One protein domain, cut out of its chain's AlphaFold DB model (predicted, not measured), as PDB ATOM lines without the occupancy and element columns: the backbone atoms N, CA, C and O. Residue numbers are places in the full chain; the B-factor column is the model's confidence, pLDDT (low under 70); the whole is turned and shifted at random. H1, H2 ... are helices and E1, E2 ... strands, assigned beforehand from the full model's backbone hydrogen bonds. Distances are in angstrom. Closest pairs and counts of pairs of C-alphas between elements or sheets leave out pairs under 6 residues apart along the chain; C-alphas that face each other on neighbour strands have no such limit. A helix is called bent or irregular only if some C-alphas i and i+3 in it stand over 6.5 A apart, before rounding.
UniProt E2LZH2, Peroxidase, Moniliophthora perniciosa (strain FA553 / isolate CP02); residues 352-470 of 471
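This is residues 352 to 470 of the 471 residues of the protein "Peroxidase" of Moniliophthora perniciosa (strain FA553 / isolate CP02) (UniProt E2LZH2). One antiparallel sheet of seven strands folds back on itself into two leaves face to face, E1 E2 E5 against E3 E6 E7, with E4 as the hinge, and a small helix, H1, packs on it by E1, E2 and E6. Residues 369 to 375, in the link from E1 to E2, stick out at one end and add to the length. The printed part has 119 residues, with E1 to E7 followed by H1 along the chain, and its class is mostly strand. The sheet's order is E1 - E2 - E5 - E4 - E3 - E6 - E7. The whole is only just loose, close to compact, with a radius of gyration of the C-alphas of 16.5 A, and is elongated, with spans of 52 by 30 by 17 A.

E1, residues 357 to 361, begins at C-alpha 357 (41.971, 50.631, 41.710). E2, residues 380 to 390, is the longest strand by residues and measures 32.5 A from first to last C-alpha. E3, residues 396 to 403, measures 22.6 A, and E4, residues 414 to 422, 25.7 A. E5, residues 432 to 441, begins at C-alpha 432 (58.811, 58.990, 38.331) and measures 28.6 A. E6, residues 448 to 455, measures 22.8 A, and E7, residues 458 to 466, 24.6 A. H1, residues 467 to 470, ends at C-alpha 470 (44.092, 46.919, 43.856).

The folded sheet, bent back into two facing leaves, is strongly twisted; its edge strands are E1 and E7. E1 and E2 form a hairpin, with N 359 and O 382 within hydrogen-bond range at 2.8 A. E2 and E5 are antiparallel at 162 degrees, with N 383 and O 439 at 2.8 A. E4 pairs in a staggered way: residues 421 to 422 with E5, N 436 and O 421 at 2.9 A, and residues 414 to 420 with E3, N 418 and O 399 at 2.9 A. E3 E4 E5 are a meander, each strand the antiparallel neighbour of the one before. E2 E3 E4 E5 and E3 E4 E5 E6 are Greek keys, four strands in a row, three of them a meander and the first the antiparallel neighbour of the fourth. E3 and E6 are antiparallel, with N 398 and O 452 at 2.8 A. E6 and E7 form a hairpin, with N 453 and O 460 at 2.9 A. Between the leaves, the closest C-alphas of E2 and E6, those of Ala 389 and Val 455, are 7.4 A apart; E1 and E7 are apart. H1 is on the sheet at a height of 6.7 A, only just over E2, with 3 of its C-alphas falling on that strand; the closest C-alphas of H1 and E2, those of Leu 470 and Tyr 383, are 7.0 A apart. H1 is too short for an O i to N i+4 pair; its one O i to N i+3 pair is within range.

The two C-alphas farthest apart, those of Gly 372 and Cys 456, are 52.1 A apart. The printed part has no cut. The link from E1 to E2, 18 residues, is long. The mean pLDDT of the printed part is 81.0; residues 361 to 379, 392 to 393 and 443 to 444 are under 70.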
ATOM      1  N   ASP A 352      52.086  51.017  41.898       94.00
ATOM      2  CA  ASP A 352      51.551  52.100  42.694       94.00
ATOM      3  C   ASP A 352      50.184  51.725  43.246       94.00
ATOM      4  O   ASP A 352      49.135  52.007  42.661       94.00
ATOM      5  N   ARG A 353      50.217  51.107  44.425       89.62
ATOM      6  CA  ARG A 353      49.018  50.731  45.170       89.62
ATOM      7  C   ARG A 353      48.081  51.916  45.416       89.62
ATOM      8  O   ARG A 353      46.875  51.745  45.399       89.62
ATOM      9  N   SER A 354      48.619  53.113  45.653       89.44
ATOM     10  CA  SER A 354      47.809  54.270  46.058       89.44
ATOM     11  C   SER A 354      46.975  54.876  44.927       89.44
ATOM     12  O   SER A 354      46.031  55.622  45.195       89.44
ATOM     13  N   ARG A 355      47.355  54.597  43.675       92.31
ATOM     14  CA  ARG A 355      46.705  55.116  42.463       92.31
ATOM     15  C   ARG A 355      46.055  54.021  41.617       92.31
ATOM     16  O   ARG A 355      45.301  54.353  40.710       92.31
ATOM     17  N   SER A 356      46.342  52.754  41.899       94.00
ATOM     18  CA  SER A 356      45.655  51.623  41.275       94.00
ATOM     19  C   SER A 356      44.300  51.378  41.946       94.00
ATOM     20  O   SER A 356      44.120  51.719  43.113       94.00
ATOM     21  N   SER A 357      43.340  50.814  41.212       92.81
ATOM     22  CA  SER A 357      41.971  50.631  41.710       92.81
ATOM     23  C   SER A 357      41.260  49.430  41.078       92.81
ATOM     24  O   SER A 357      41.407  49.187  39.879       92.81
ATOM     25  N   LEU A 358      40.394  48.766  41.837       89.38
ATOM     26  CA  LEU A 358      39.405  47.804  41.358       89.38
ATOM     27  C   LEU A 358      38.043  48.495  41.211       89.38
ATOM     28  O   LEU A 358      37.551  49.131  42.140       89.38
ATOM     29  N   ALA A 359      37.425  48.347  40.044       85.69
ATOM     30  CA  ALA A 359      36.074  48.807  39.756       85.69
ATOM     31  C   ALA A 359      35.170  47.633  39.356       85.69
ATOM     32  O   ALA A 359      35.571  46.751  38.594       85.69
ATOM     33  N   PHE A 360      33.927  47.659  39.838       80.31
ATOM     34  CA  PHE A 360      32.888  46.686  39.506       80.31
ATOM     35  C   PHE A 360      31.972  47.267  38.422       80.31
ATOM     36  O   PHE A 360      31.367  48.320  38.619       80.31
ATOM     37  N   GLY A 361      31.879  46.598  37.275       65.62
ATOM     38  CA  GLY A 361      30.965  46.931  36.184       65.62
ATOM     39  C   GLY A 361      29.751  45.997  36.161       65.62
ATOM     40  O   GLY A 361      29.912  44.779  36.182       65.62
ATOM     41  N   GLY A 362      28.541  46.565  36.096       58.94
ATOM     42  CA  GLY A 362      27.265  45.835  36.034       58.94
ATOM     43  C   GLY A 362      26.245  46.323  37.073       58.94
ATOM     44  O   GLY A 362      26.621  46.793  38.143       58.94
ATOM     45  N   SER A 363      24.947  46.241  36.755       45.81
ATOM     46  CA  SER A 363      23.849  46.556  37.685       45.81
ATOM     47  C   SER A 363      23.894  45.622  38.898       45.81
ATOM     48  O   SER A 363      23.797  44.407  38.751       45.81
ATOM     49  N   SER A 364      23.999  46.185  40.102       45.06
ATOM     50  CA  SER A 364      24.066  45.490  41.395       45.06
ATOM     51  C   SER A 364      22.732  44.887  41.867       45.06
ATOM     52  O   SER A 364      22.502  44.709  43.064       45.06
ATOM     53  N   THR A 365      21.833  44.531  40.952       37.41
ATOM     54  CA  THR A 365      20.578  43.844  41.280       37.41
ATOM     55  C   THR A 365      20.824  42.343  41.429       37.41
ATOM     56  O   THR A 365      20.427  41.554  40.577       37.41
ATOM     57  N   GLY A 366      21.516  41.945  42.499       38.59
ATOM     58  CA  GLY A 366      21.674  40.540  42.877       38.59
ATOM     59  C   GLY A 366      22.952  40.270  43.663       38.59
ATOM     60  O   GLY A 366      24.005  40.024  43.086       38.59
ATOM     61  N   LEU A 367      22.863  40.266  44.994       36.62
ATOM     62  CA  LEU A 367      23.881  39.649  45.846       36.62
ATOM     63  C   LEU A 367      23.963  38.152  45.504       36.62
ATOM     64  O   LEU A 367      23.073  37.377  45.850       36.62
ATOM     65  N   HIS A 368      25.027  37.745  44.814       43.03
ATOM     66  CA  HIS A 368      25.309  36.340  44.542       43.03
ATOM     67  C   HIS A 368      25.621  35.597  45.845       43.03
ATOM     68  O   HIS A 368      26.659  35.807  46.474       43.03
ATOM     69  N   ARG A 369      24.751  34.658  46.224       36.69
ATOM     70  CA  ARG A 369      25.147  33.532  47.075       36.69
ATOM     71  C   ARG A 369      25.978  32.577  46.215       36.69
ATOM     72  O   ARG A 369      25.522  32.150  45.159       36.69
ATOM     73  N   ARG A 370      27.198  32.252  46.657       42.09
ATOM     74  CA  ARG A 370      27.993  31.150  46.092       42.09
ATOM     75  C   ARG A 370      27.180  29.854  46.227       42.09
ATOM     76  O   ARG A 370      27.020  29.366  47.340       42.09
ATOM     77  N   GLY A 371      26.664  29.347  45.109       37.31
ATOM     78  CA  GLY A 371      25.920  28.088  45.016       37.31
ATOM     79  C   GLY A 371      24.505  28.276  44.464       37.31
ATOM     80  O   GLY A 371      23.613  28.707  45.187       37.31
ATOM     81  N   GLY A 372      24.301  27.916  43.194       31.80
ATOM     82  CA  GLY A 372      22.980  27.839  42.553       31.80
ATOM     83  C   GLY A 372      22.829  28.797  41.373       31.80
ATOM     84  O   GLY A 372      22.735  30.007  41.552       31.80
ATOM     85  N   GLY A 373      22.826  28.247  40.157       44.84
ATOM     86  CA  GLY A 373      22.661  29.013  38.926       44.84
ATOM     87  C   GLY A 373      21.252  29.581  38.767       44.84
ATOM     88  O   GLY A 373      20.290  28.872  39.018       44.84
ATOM     89  N   ILE A 374      21.172  30.834  38.310       38.66
ATOM     90  CA  ILE A 374      20.142  31.435  37.444       38.66
ATOM     91  C   ILE A 374      20.841  32.602  36.716       38.66
ATOM     92  O   ILE A 374      21.621  33.343  37.318       38.66
ATOM     93  N   GLY A 375      20.620  32.705  35.402       44.06
ATOM     94  CA  GLY A 375      21.366  33.555  34.474       44.06
ATOM     95  C   GLY A 375      21.122  35.059  34.618       44.06
ATOM     96  O   GLY A 375      20.033  35.556  34.349       44.06
ATOM     97  N   GLY A 376      22.193  35.777  34.944       43.50
ATOM     98  CA  GLY A 376      22.426  37.189  34.637       43.50
ATOM     99  C   GLY A 376      23.904  37.361  34.249       43.50
ATOM    100  O   GLY A 376      24.707  36.484  34.588       43.50
ATOM    101  N   PRO A 377      24.297  38.416  33.510       49.25
ATOM    102  CA  PRO A 377      25.704  38.630  33.184       49.25
ATOM    103  C   PRO A 377      26.487  38.843  34.484       49.25
ATOM    104  O   PRO A 377      26.114  39.686  35.300       49.25
ATOM    105  N   ALA A 378      27.543  38.057  34.697       57.62
ATOM    106  CA  ALA A 378      28.371  38.186  35.890       57.62
ATOM    107  C   ALA A 378      28.982  39.596  35.975       57.62
ATOM    108  O   ALA A 378      29.238  40.218  34.934       57.62
ATOM    109  N   PRO A 379      29.246  40.105  37.193       66.69
ATOM    110  CA  PRO A 379      29.898  41.393  37.353       66.69
ATOM    111  C   PRO A 379      31.240  41.378  36.622       66.69
ATOM    112  O   PRO A 379      32.050  40.471  36.783       66.69
ATOM    113  N   THR A 380      31.459  42.398  35.805       79.69
ATOM    114  CA  THR A 380      32.717  42.601  35.098       79.69
ATOM    115  C   THR A 380      33.687  43.308  36.036       79.69
ATOM    116  O   THR A 380      33.410  44.417  36.492       79.69
ATOM    117  N   LEU A 381      34.833  42.698  36.330       85.06
ATOM    118  CA  LEU A 381      35.860  43.294  37.186       85.06
ATOM    119  C   LEU A 381      36.875  44.045  36.331       85.06
ATOM    120  O   LEU A 381      37.496  43.475  35.435       85.06
ATOM    121  N   SER A 382      37.047  45.337  36.600       89.12
ATOM    122  CA  SER A 382      38.016  46.191  35.911       89.12
ATOM    123  C   SER A 382      39.111  46.629  36.870       89.12
ATOM    124  O   SER A 382      38.871  47.379  37.812       89.12
ATOM    125  N   TYR A 383      40.330  46.179  36.603       91.62
ATOM    126  CA  TYR A 383      41.520  46.493  37.377       91.62
ATOM    127  C   TYR A 383      42.288  47.610  36.673       91.62
ATOM    128  O   TYR A 383      42.888  47.384  35.620       91.62
ATOM    129  N   ASN A 384      42.268  48.814  37.235       94.69
ATOM    130  CA  ASN A 384      43.150  49.898  36.824       94.69
ATOM    131  C   ASN A 384      44.497  49.716  37.528       94.69
ATOM    132  O   ASN A 384      44.583  49.815  38.752       94.69
ATOM    133  N   ILE A 385      45.530  49.413  36.751       96.44
ATOM    134  CA  ILE A 385      46.880  49.155  37.240       96.44
ATOM    135  C   ILE A 385      47.730  50.379  36.927       96.44
ATOM    136  O   ILE A 385      47.893  50.727  35.758       96.44
ATOM    137  N   VAL A 386      48.320  50.982  37.958       96.12
ATOM    138  CA  VAL A 386      49.254  52.105  37.837       96.12
ATOM    139  C   VAL A 386      50.652  51.664  38.260       96.12
ATOM    140  O   VAL A 386      50.855  51.037  39.301       96.12
ATOM    141  N   VAL A 387      51.646  52.011  37.446       96.56
ATOM    142  CA  VAL A 387      53.064  51.736  37.693       96.56
ATOM    143  C   VAL A 387      53.866  53.017  37.530       96.56
ATOM    144  O   VAL A 387      53.750  53.729  36.537       96.56
ATOM    145  N   ALA A 388      54.732  53.291  38.494       95.12
ATOM    146  CA  ALA A 388      55.673  54.393  38.461       95.12
ATOM    147  C   ALA A 388      57.044  53.918  37.959       95.12
ATOM    148  O   ALA A 388      57.624  52.995  38.527       95.12
ATOM    149  N   ALA A 389      57.595  54.570  36.931       95.25
ATOM    150  CA  ALA A 389      58.923  54.279  36.393       95.25
ATOM    151  C   ALA A 389      59.872  55.479  36.539       95.25
ATOM    152  O   ALA A 389      59.568  56.591  36.101       95.25
ATOM    153  N   ARG A 390      61.035  55.266  37.158       91.25
ATOM    154  CA  ARG A 390      62.047  56.298  37.421       91.25
ATOM    155  C   ARG A 390      63.061  56.396  36.287       91.25
ATOM    156  O   ARG A 390      63.722  55.416  35.970       91.25
ATOM    157  N   GLY A 391      63.274  57.602  35.761       77.25
ATOM    158  CA  GLY A 391      64.414  57.901  34.881       77.25
ATOM    159  C   GLY A 391      64.247  57.602  33.384       77.25
ATOM    160  O   GLY A 391      65.220  57.763  32.657       77.25
ATOM    161  N   GLY A 392      63.055  57.232  32.897       63.78
ATOM    162  CA  GLY A 392      62.809  56.993  31.466       63.78
ATOM    163  C   GLY A 392      61.546  57.679  30.944       63.78
ATOM    164  O   GLY A 392      60.441  57.299  31.333       63.78
ATOM    165  N   LYS A 393      61.701  58.639  30.011       62.62
ATOM    166  CA  LYS A 393      60.587  59.196  29.207       62.62
ATOM    167  C   LYS A 393      60.002  58.165  28.224       62.62
ATOM    168  O   LYS A 393      58.876  58.330  27.773       62.62
ATOM    169  N   HIS A 394      60.758  57.102  27.930       70.81
ATOM    170  CA  HIS A 394      60.384  55.998  27.041       70.81
ATOM    171  C   HIS A 394      60.656  54.654  27.728       70.81
ATOM    172  O   HIS A 394      61.610  53.956  27.391       70.81
ATOM    173  N   SER A 395      59.859  54.325  28.746       88.38
ATOM    174  CA  SER A 395      59.914  53.009  29.391       88.38
ATOM    175  C   SER A 395      58.890  52.072  28.756       88.38
ATOM    176  O   SER A 395      57.774  52.497  28.462       88.38
ATOM    177  N   ASN A 396      59.238  50.796  28.584       93.31
ATOM    178  CA  ASN A 396      58.263  49.771  28.212       93.31
ATOM    179  C   ASN A 396      57.821  49.034  29.473       93.31
ATOM    180  O   ASN A 396      58.614  48.304  30.069       93.31
ATOM    181  N   ILE A 397      56.577  49.249  29.895       96.44
ATOM    182  CA  ILE A 397      56.012  48.656  31.106       96.44
ATOM    183  C   ILE A 397      54.924  47.664  30.706       96.44
ATOM    184  O   ILE A 397      54.055  47.964  29.894       96.44
ATOM    185  N   THR A 398      54.966  46.465  31.275       97.62
ATOM    186  CA  THR A 398      53.986  45.403  31.043       97.62
ATOM    187  C   THR A 398      53.507  44.846  32.377       97.62
ATOM    188  O   THR A 398      54.321  44.438  33.209       97.62
ATOM    189  N   ALA A 399      52.191  44.797  32.566       96.94
ATOM    190  CA  ALA A 399      51.566  43.991  33.602       96.94
ATOM    191  C   ALA A 399      51.298  42.589  33.047       96.94
ATOM    192  O   ALA A 399      50.738  42.437  31.960       96.94
ATOM    193  N   ILE A 400      51.720  41.577  33.794       95.25
ATOM    194  CA  ILE A 400      51.435  40.171  33.528       95.25
ATOM    195  C   ILE A 400      50.433  39.738  34.583       95.25
ATOM    196  O   ILE A 400      50.772  39.647  35.759       95.25
ATOM    197  N   THR A 401      49.194  39.532  34.178       92.19
ATOM    198  CA  THR A 401      48.092  39.230  35.081       92.19
ATOM    199  C   THR A 401      47.746  37.748  35.032       92.19
ATOM    200  O   THR A 401      47.725  37.150  33.953       92.19
ATOM    201  N   TYR A 402      47.488  37.166  36.205       88.56
ATOM    202  CA  TYR A 402      47.192  35.746  36.379       88.56
ATOM    203  C   TYR A 402      45.754  35.561  36.866       88.56
ATOM    204  O   TYR A 402      45.410  35.861  38.016       88.56
ATOM    205  N   GLU A 403      44.918  35.060  35.968       83.94
ATOM    206  CA  GLU A 403      43.573  34.580  36.270       83.94
ATOM    207  C   GLU A 403      43.665  33.079  36.596       83.94
ATOM    208  O   GLU A 403      44.374  32.359  35.889       83.94
ATOM    209  N   PRO A 404      43.030  32.591  37.673       77.38
ATOM    210  CA  PRO A 404      43.051  31.169  38.004       77.38
ATOM    211  C   PRO A 404      42.327  30.346  36.927       77.38
ATOM    212  O   PRO A 404      41.583  30.890  36.108       77.38
ATOM    213  N   GLY A 405      42.525  29.025  36.936       73.56
ATOM    214  CA  GLY A 405      41.731  28.128  36.096       73.56
ATOM    215  C   GLY A 405      40.230  28.331  36.335       73.56
ATOM    216  O   GLY A 405      39.799  28.537  37.470       73.56
ATOM    217  N   ASN A 406      39.430  28.295  35.269       75.25
ATOM    218  CA  ASN A 406      37.996  28.610  35.330       75.25
ATOM    219  C   ASN A 406      37.087  27.374  35.233       75.25
ATOM    220  O   ASN A 406      35.869  27.493  35.351       75.25
ATOM    221  N   SER A 407      37.673  26.200  34.996       77.88
ATOM    222  CA  SER A 407      36.981  24.913  34.928       77.88
ATOM    223  C   SER A 407      37.984  23.752  35.002       77.88
ATOM    224  O   SER A 407      39.172  23.958  34.747       77.88
ATOM    225  N   PRO A 408      37.540  22.514  35.281       74.69
ATOM    226  CA  PRO A 408      38.391  21.326  35.230       74.69
ATOM    227  C   PRO A 408      39.058  21.109  33.864       74.69
ATOM    228  O   PRO A 408      40.201  20.670  33.805       74.69
ATOM    229  N   SER A 409      38.383  21.467  32.765       74.81
ATOM    230  CA  SER A 409      38.926  21.370  31.403       74.81
ATOM    231  C   SER A 409      39.915  22.490  31.053       74.81
ATOM    232  O   SER A 409      40.682  22.351  30.103       74.81
ATOM    233  N   ASN A 410      39.936  23.579  31.828       74.75
ATOM    234  CA  ASN A 410      40.866  24.696  31.687       74.75
ATOM    235  C   ASN A 410      41.380  25.141  33.068       74.75
ATOM    236  O   ASN A 410      41.104  26.243  33.550       74.75
ATOM    237  N   PHE A 411      42.094  24.229  33.728       76.88
ATOM    238  CA  PHE A 411      42.557  24.388  35.109       76.88
ATOM    239  C   PHE A 411      43.851  25.206  35.237       76.88
ATOM    240  O   PHE A 411      44.207  25.627  36.337       76.88
ATOM    241  N   LYS A 412      44.581  25.417  34.133       79.38
ATOM    242  CA  LYS A 412      45.817  26.207  34.145       79.38
ATOM    243  C   LYS A 412      45.489  27.697  34.270       79.38
ATOM    244  O   LYS A 412      44.549  28.154  33.620       79.38
ATOM    245  N   PRO A 413      46.289  28.470  35.025       78.38
ATOM    246  CA  PRO A 413      46.113  29.913  35.081       78.38
ATOM    247  C   PRO A 413      46.213  30.551  33.690       78.38
ATOM    248  O   PRO A 413      47.146  30.266  32.933       78.38
ATOM    249  N   ILE A 414      45.279  31.446  33.368       82.62
ATOM    250  CA  ILE A 414      45.312  32.242  32.142       82.62
ATOM    251  C   ILE A 414      46.240  33.435  32.384       82.62
ATOM    252  O   ILE A 414      46.056  34.218  33.319       82.62
ATOM    253  N   ILE A 415      47.250  33.569  31.524       88.12
ATOM    254  CA  ILE A 415      48.264  34.622  31.610       88.12
ATOM    255  C   ILE A 415      47.972  35.670  30.544       88.12
ATOM    256  O   ILE A 415      47.968  35.366  29.350       88.12
ATOM    257  N   LYS A 416      47.771  36.923  30.960       90.75
ATOM    258  CA  LYS A 416      47.574  38.049  30.041       90.75
ATOM    259  C   LYS A 416      48.700  39.062  30.186       90.75
ATOM    260  O   LYS A 416      49.044  39.482  31.284       90.75
ATOM    261  N   HIS A 417      49.254  39.476  29.051       95.62
ATOM    262  CA  HIS A 417      50.265  40.524  28.975       95.62
ATOM    263  C   HIS A 417      49.597  41.819  28.523       95.62
ATOM    264  O   HIS A 417      49.030  41.875  27.434       95.62
ATOM    265  N   THR A 418      49.659  42.855  29.354       96.56
ATOM    266  CA  THR A 418      49.089  44.171  29.048       96.56
ATOM    267  C   THR A 418      50.187  45.220  29.107       96.56
ATOM    268  O   THR A 418      50.799  45.414  30.155       96.56
ATOM    269  N   THR A 419      50.442  45.901  27.992       97.19
ATOM    270  CA  THR A 419      51.348  47.055  27.955       97.19
ATOM    271  C   THR A 419      50.679  48.255  28.621       97.19
ATOM    272  O   THR A 419      49.542  48.587  28.299       97.19
ATOM    273  N   LEU A 420      51.387  48.903  29.546       96.81
ATOM    274  CA  LEU A 420      50.941  50.132  30.198       96.81
ATOM    275  C   LEU A 420      51.508  51.331  29.442       96.81
ATOM    276  O   LEU A 420      52.691  51.356  29.093       96.81
ATOM    277  N   LEU A 421      50.664  52.332  29.214       95.31
ATOM    278  CA  LEU A 421      51.024  53.552  28.495       95.31
ATOM    279  C   LEU A 421      51.237  54.706  29.481       95.31
ATOM    280  O   LEU A 421      50.641  54.676  30.557       95.31
ATOM    281  N   PRO A 422      52.055  55.721  29.143       94.38
ATOM    282  CA  PRO A 422      52.181  56.921  29.964       94.38
ATOM    283  C   PRO A 422      50.810  57.542  30.265       94.38
ATOM    284  O   PRO A 422      50.031  57.799  29.347       94.38
ATOM    285  N   ASP A 423      50.523  57.798  31.540       93.94
ATOM    286  CA  ASP A 423      49.243  58.356  31.973       93.94
ATOM    287  C   ASP A 423      49.340  59.878  32.120       93.94
ATOM    288  O   ASP A 423      49.876  60.396  33.101       93.94
ATOM    289  N   SER A 424      48.797  60.615  31.150       91.00
ATOM    290  CA  SER A 424      48.822  62.083  31.153       91.00
ATOM    291  C   SER A 424      47.992  62.714  32.276       91.00
ATOM    292  O   SER A 424      48.138  63.907  32.533       91.00
ATOM    293  N   LYS A 425      47.117  61.948  32.945       93.19
ATOM    294  CA  LYS A 425      46.329  62.424  34.094       93.19
ATOM    295  C   LYS A 425      47.153  62.432  35.383       93.19
ATOM    296  O   LYS A 425      46.762  63.086  36.348       93.19
ATOM    297  N   LEU A 426      48.278  61.715  35.410       91.56
ATOM    298  CA  LEU A 426      49.158  61.594  36.567       91.56
ATOM    299  C   LEU A 426      50.472  62.348  36.303       91.56
ATOM    300  O   LEU A 426      51.353  61.831  35.612       91.56
ATOM    301  N   PRO A 427      50.642  63.571  36.845       89.81
ATOM    302  CA  PRO A 427      51.848  64.349  36.599       89.81
ATOM    303  C   PRO A 427      53.090  63.636  37.161       89.81
ATOM    304  O   PRO A 427      53.012  63.023  38.234       89.81
ATOM    305  N   PRO A 428      54.253  63.731  36.486       89.69
ATOM    306  CA  PRO A 428      55.500  63.188  37.004       89.69
ATOM    307  C   PRO A 428      55.827  63.725  38.400       89.69
ATOM    308  O   PRO A 428      55.707  64.921  38.666       89.69
ATOM    309  N   MET A 429      56.278  62.847  39.295       88.75
ATOM    310  CA  MET A 429      56.550  63.190  40.693       88.75
ATOM    311  C   MET A 429      57.731  62.383  41.224       88.75
ATOM    312  O   MET A 429      57.874  61.208  40.900       88.75
ATOM    313  N   ALA A 430      58.589  63.000  42.044       82.56
ATOM    314  CA  ALA A 430      59.729  62.330  42.688       82.56
ATOM    315  C   ALA A 430      60.666  61.578  41.708       82.56
ATOM    316  O   ALA A 430      61.250  60.540  42.040       82.56
ATOM    317  N   GLY A 431      60.783  62.093  40.476       88.00
ATOM    318  CA  GLY A 431      61.560  61.485  39.392       88.00
ATOM    319  C   GLY A 431      60.882  60.304  38.685       88.00
ATOM    320  O   GLY A 431      61.531  59.648  37.869       88.00
ATOM    321  N   PHE A 432      59.609  60.026  38.980       92.25
ATOM    322  CA  PHE A 432      58.811  58.990  38.331       92.25
ATOM    323  C   PHE A 432      57.891  59.559  37.254       92.25
ATOM    324  O   PHE A 432      57.293  60.618  37.425       92.25
ATOM    325  N   THR A 433      57.755  58.808  36.167       93.81
ATOM    326  CA  THR A 433      56.661  58.920  35.196       93.81
ATOM    327  C   THR A 433      55.673  57.790  35.466       93.81
ATOM    328  O   THR A 433      56.100  56.663  35.726       93.81
ATOM    329  N   PHE A 434      54.375  58.079  35.426       94.81
ATOM    330  CA  PHE A 434      53.329  57.094  35.694       94.81
ATOM    331  C   PHE A 434      52.810  56.485  34.397       94.81
ATOM    332  O   PHE A 434      52.651  57.175  33.392       94.81
ATOM    333  N   TYR A 435      52.564  55.183  34.444       96.25
ATOM    334  CA  TYR A 435      52.030  54.382  33.358       96.25
ATOM    335  C   TYR A 435      50.790  53.665  33.873       96.25
ATOM    336  O   TYR A 435      50.807  53.173  35.004       96.25
ATOM    337  N   SER A 436      49.736  53.583  33.068       96.75
ATOM    338  CA  SER A 436      48.509  52.901  33.462       96.75
ATOM    339  C   SER A 436      47.914  52.055  32.342       96.75
ATOM    340  O   SER A 436      48.194  52.245  31.155       96.75
ATOM    341  N   ALA A 437      47.129  51.061  32.745       96.56
ATOM    342  CA  ALA A 437      46.254  50.291  31.875       96.56
ATOM    343  C   ALA A 437      45.084  49.738  32.690       96.56
ATOM    344  O   ALA A 437      45.228  49.431  33.875       96.56
ATOM    345  N   THR A 438      43.943  49.556  32.030       94.06
ATOM    346  CA  THR A 438      42.809  48.830  32.602       94.06
ATOM    347  C   THR A 438      42.784  47.422  32.035       94.06
ATOM    348  O   THR A 438      42.772  47.236  30.818       94.06
ATOM    349  N   VAL A 439      42.746  46.427  32.917       90.81
ATOM    350  CA  VAL A 439      42.531  45.028  32.548       90.81
ATOM    351  C   VAL A 439      41.165  44.604  33.054       90.81
ATOM    352  O   VAL A 439      40.864  44.731  34.238       90.81
ATOM    353  N   THR A 440      40.341  44.098  32.145       86.94
ATOM    354  CA  THR A 440      38.981  43.666  32.451       86.94
ATOM    355  C   THR A 440      38.875  42.150  32.397       86.94
ATOM    356  O   THR A 440      39.396  41.528  31.466       86.94
ATOM    357  N   TYR A 441      38.178  41.592  33.382       79.44
ATOM    358  CA  TYR A 441      37.843  40.179  33.507       79.44
ATOM    359  C   TYR A 441      36.329  40.015  33.678       79.44
ATOM    360  O   TYR A 441      35.663  40.889  34.234       79.44
ATOM    361  N   GLY A 442      35.788  38.915  33.151       73.06
ATOM    362  CA  GLY A 442      34.380  38.542  33.322       73.06
ATOM    363  C   GLY A 442      34.139  37.894  34.688       73.06
ATOM    364  O   GLY A 442      34.460  38.473  35.718       73.06
ATOM    365  N   ASN A 443      33.628  36.660  34.692       63.06
ATOM    366  CA  ASN A 443      33.273  35.899  35.902       63.06
ATOM    367  C   ASN A 443      34.449  35.597  36.857       63.06
ATOM    368  O   ASN A 443      34.218  35.073  37.946       63.06
ATOM    369  N   ALA A 444      35.693  35.845  36.445       63.09
ATOM    370  CA  ALA A 444      36.886  35.478  37.192       63.09
ATOM    371  C   ALA A 444      37.580  36.700  37.799       63.09
ATOM    372  O   ALA A 444      37.649  37.770  37.193       63.09
ATOM    373  N   SER A 445      38.145  36.508  38.988       73.56
ATOM    374  CA  SER A 445      38.965  37.514  39.654       73.56
ATOM    375  C   SER A 445      40.440  37.284  39.357       73.56
ATOM    376  O   SER A 445      40.924  36.151  39.368       73.56
ATOM    377  N   LEU A 446      41.176  38.377  39.172       81.81
ATOM    378  CA  LEU A 446      42.630  38.357  39.229       81.81
ATOM    379  C   LEU A 446      43.061  37.831  40.606       81.81
ATOM    380  O   LEU A 446      42.534  38.288  41.619       81.81
ATOM    381  N   THR A 447      44.022  36.907  40.654       82.06
ATOM    382  CA  THR A 447      44.633  36.500  41.934       82.06
ATOM    383  C   THR A 447      45.931  37.255  42.176       82.06
ATOM    384  O   THR A 447      46.146  37.800  43.254       82.06
ATOM    385  N   HIS A 448      46.784  37.328  41.153       88.25
ATOM    386  CA  HIS A 448      48.097  37.952  41.241       88.25
ATOM    387  C   HIS A 448      48.459  38.663  39.939       88.25
ATOM    388  O   HIS A 448      47.942  38.345  38.865       88.25
ATOM    389  N   LEU A 449      49.423  39.575  40.020       92.94
ATOM    390  CA  LEU A 449      50.114  40.110  38.858       92.94
ATOM    391  C   LEU A 449      51.622  40.248  39.088       92.94
ATOM    392  O   LEU A 449      52.099  40.418  40.212       92.94
ATOM    393  N   ASP A 450      52.364  40.238  37.989       95.00
ATOM    394  CA  ASP A 450      53.744  40.694  37.930       95.00
ATOM    395  C   ASP A 450      53.810  42.001  37.136       95.00
ATOM    396  O   ASP A 450      53.083  42.202  36.165       95.00
ATOM    397  N   ILE A 451      54.746  42.872  37.500       96.62
ATOM    398  CA  ILE A 451      55.122  44.038  36.708       96.62
ATOM    399  C   ILE A 451      56.519  43.811  36.149       96.62
ATOM    400  O   ILE A 451      57.462  43.522  36.891       96.62
ATOM    401  N   VAL A 452      56.661  43.979  34.839       96.88
ATOM    402  CA  VAL A 452      57.944  43.978  34.138       96.88
ATOM    403  C   VAL A 452      58.132  45.337  33.486       96.88
ATOM    404  O   VAL A 452      57.235  45.826  32.808       96.88
ATOM    405  N   GLY A 453      59.297  45.949  33.678       95.44
ATOM    406  CA  GLY A 453      59.630  47.212  33.030       95.44
ATOM    407  C   GLY A 453      61.023  47.193  32.420       95.44
ATOM    408  O   GLY A 453      61.968  46.755  33.072       95.44
ATOM    409  N   ASP A 454      61.147  47.676  31.188       94.75
ATOM    410  CA  ASP A 454      62.420  48.042  30.571       94.75
ATOM    411  C   ASP A 454      62.589  49.560  30.663       94.75
ATOM    412  O   ASP A 454      61.812  50.320  30.079       94.75
ATOM    413  N   VAL A 455      63.567  49.989  31.457       93.12
ATOM    414  CA  VAL A 455      63.860  51.400  31.707       93.12
ATOM    415  C   VAL A 455      65.334  51.631  31.409       93.12
ATOM    416  O   VAL A 455      66.205  51.084  32.088       93.12
ATOM    417  N   CYS A 456      65.612  52.439  30.385       88.69
ATOM    418  CA  CYS A 456      66.972  52.754  29.933       88.69
ATOM    419  C   CYS A 456      67.814  51.500  29.608       88.69
ATOM    420  O   CYS A 456      68.990  51.429  29.971       88.69
ATOM    421  N   GLY A 457      67.207  50.494  28.965       87.38
ATOM    422  CA  GLY A 457      67.873  49.250  28.562       87.38
ATOM    423  C   GLY A 457      68.114  48.261  29.706       87.38
ATOM    424  O   GLY A 457      68.861  47.295  29.543       87.38
ATOM    425  N   LYS A 458      67.521  48.495  30.885       92.69
ATOM    426  CA  LYS A 458      67.598  47.602  32.046       92.69
ATOM    427  C   LYS A 458      66.216  47.068  32.394       92.69
ATOM    428  O   LYS A 458      65.262  47.828  32.542       92.69
ATOM    429  N   LYS A 459      66.138  45.751  32.596       94.56
ATOM    430  CA  LYS A 459      64.900  45.058  32.966       94.56
ATOM    431  C   LYS A 459      64.726  45.000  34.480       94.56
ATOM    432  O   LYS A 459      65.597  44.518  35.201       94.56
ATOM    433  N   TYR A 460      63.552  45.410  34.938       95.69
ATOM    434  CA  TYR A 460      63.108  45.361  36.324       95.69
ATOM    435  C   TYR A 460      61.860  44.494  36.432       95.69
ATOM    436  O   TYR A 460      61.049  44.438  35.506       95.69
ATOM    437  N   LYS A 461      61.717  43.795  37.561       94.69
ATOM    438  CA  LYS A 461      60.558  42.945  37.835       94.69
ATOM    439  C   LYS A 461      60.074  43.133  39.266       94.69
ATOM    440  O   LYS A 461      60.881  43.138  40.198       94.69
ATOM    441  N   GLN A 462      58.765  43.218  39.431       93.56
ATOM    442  CA  GLN A 462      58.072  42.964  40.690       93.56
ATOM    443  C   GLN A 462      57.154  41.780  40.453       93.56
ATOM    444  O   GLN A 462      56.410  41.779  39.480       93.56
ATOM    445  N   LYS A 463      57.263  40.755  41.293       91.19
ATOM    446  CA  LYS A 463      56.515  39.514  41.118       91.19
ATOM    447  C   LYS A 463      55.516  39.314  42.242       91.19
ATOM    448  O   LYS A 463      55.777  39.774  43.355       91.19
ATOM    449  N   PHE A 464      54.466  38.554  41.956       88.50
ATOM    450  CA  PHE A 464      53.514  38.039  42.934       88.50
ATOM    451  C   PHE A 464      52.859  39.161  43.757       88.50
ATOM    452  O   PHE A 464      52.826  39.137  44.990       88.50
ATOM    453  N   ILE A 465      52.398  40.204  43.064       91.12
ATOM    454  CA  ILE A 465      51.587  41.260  43.663       91.12
ATOM    455  C   ILE A 465      50.166  40.720  43.782       91.12
ATOM    456  O   ILE A 465      49.578  40.326  42.778       91.12
ATOM    457  N   ASP A 466      49.647  40.680  45.004       86.88
ATOM    458  CA  ASP A 466      48.284  40.245  45.296       86.88
ATOM    459  C   ASP A 466      47.286  41.217  44.653       86.88
ATOM    460  O   ASP A 466      47.397  42.433  44.822       86.88
ATOM    461  N   ALA A 467      46.322  40.688  43.905       85.75
ATOM    462  CA  ALA A 467      45.276  41.483  43.279       85.75
ATOM    463  C   ALA A 467      44.410  42.238  44.296       85.75
ATOM    464  O   ALA A 467      43.874  43.291  43.959       85.75
ATOM    465  N   ALA A 468      44.304  41.749  45.536       80.31
ATOM    466  CA  ALA A 468      43.627  42.453  46.621       80.31
ATOM    467  C   ALA A 468      44.307  43.788  46.980       80.31
ATOM    468  O   ALA A 468      43.688  44.648  47.602       80.31
ATOM    469  N   ASP A 469      45.562  44.015  46.563       79.94
ATOM    470  CA  ASP A 469      46.206  45.325  46.707       79.94
ATOM    471  C   ASP A 469      45.586  46.389  45.771       79.94
ATOM    472  O   ASP A 469      45.896  47.570  45.926       79.94
ATOM    473  N   LEU A 470      44.737  46.005  44.806       80.00
ATOM    474  CA  LEU A 470      44.092  46.919  43.856       80.00
ATOM    475  C   LEU A 470      42.785  47.529  44.380       80.00
ATOM    476  O   LEU A 470      42.328  48.489  43.778       80.00
TER     477      LEU A 470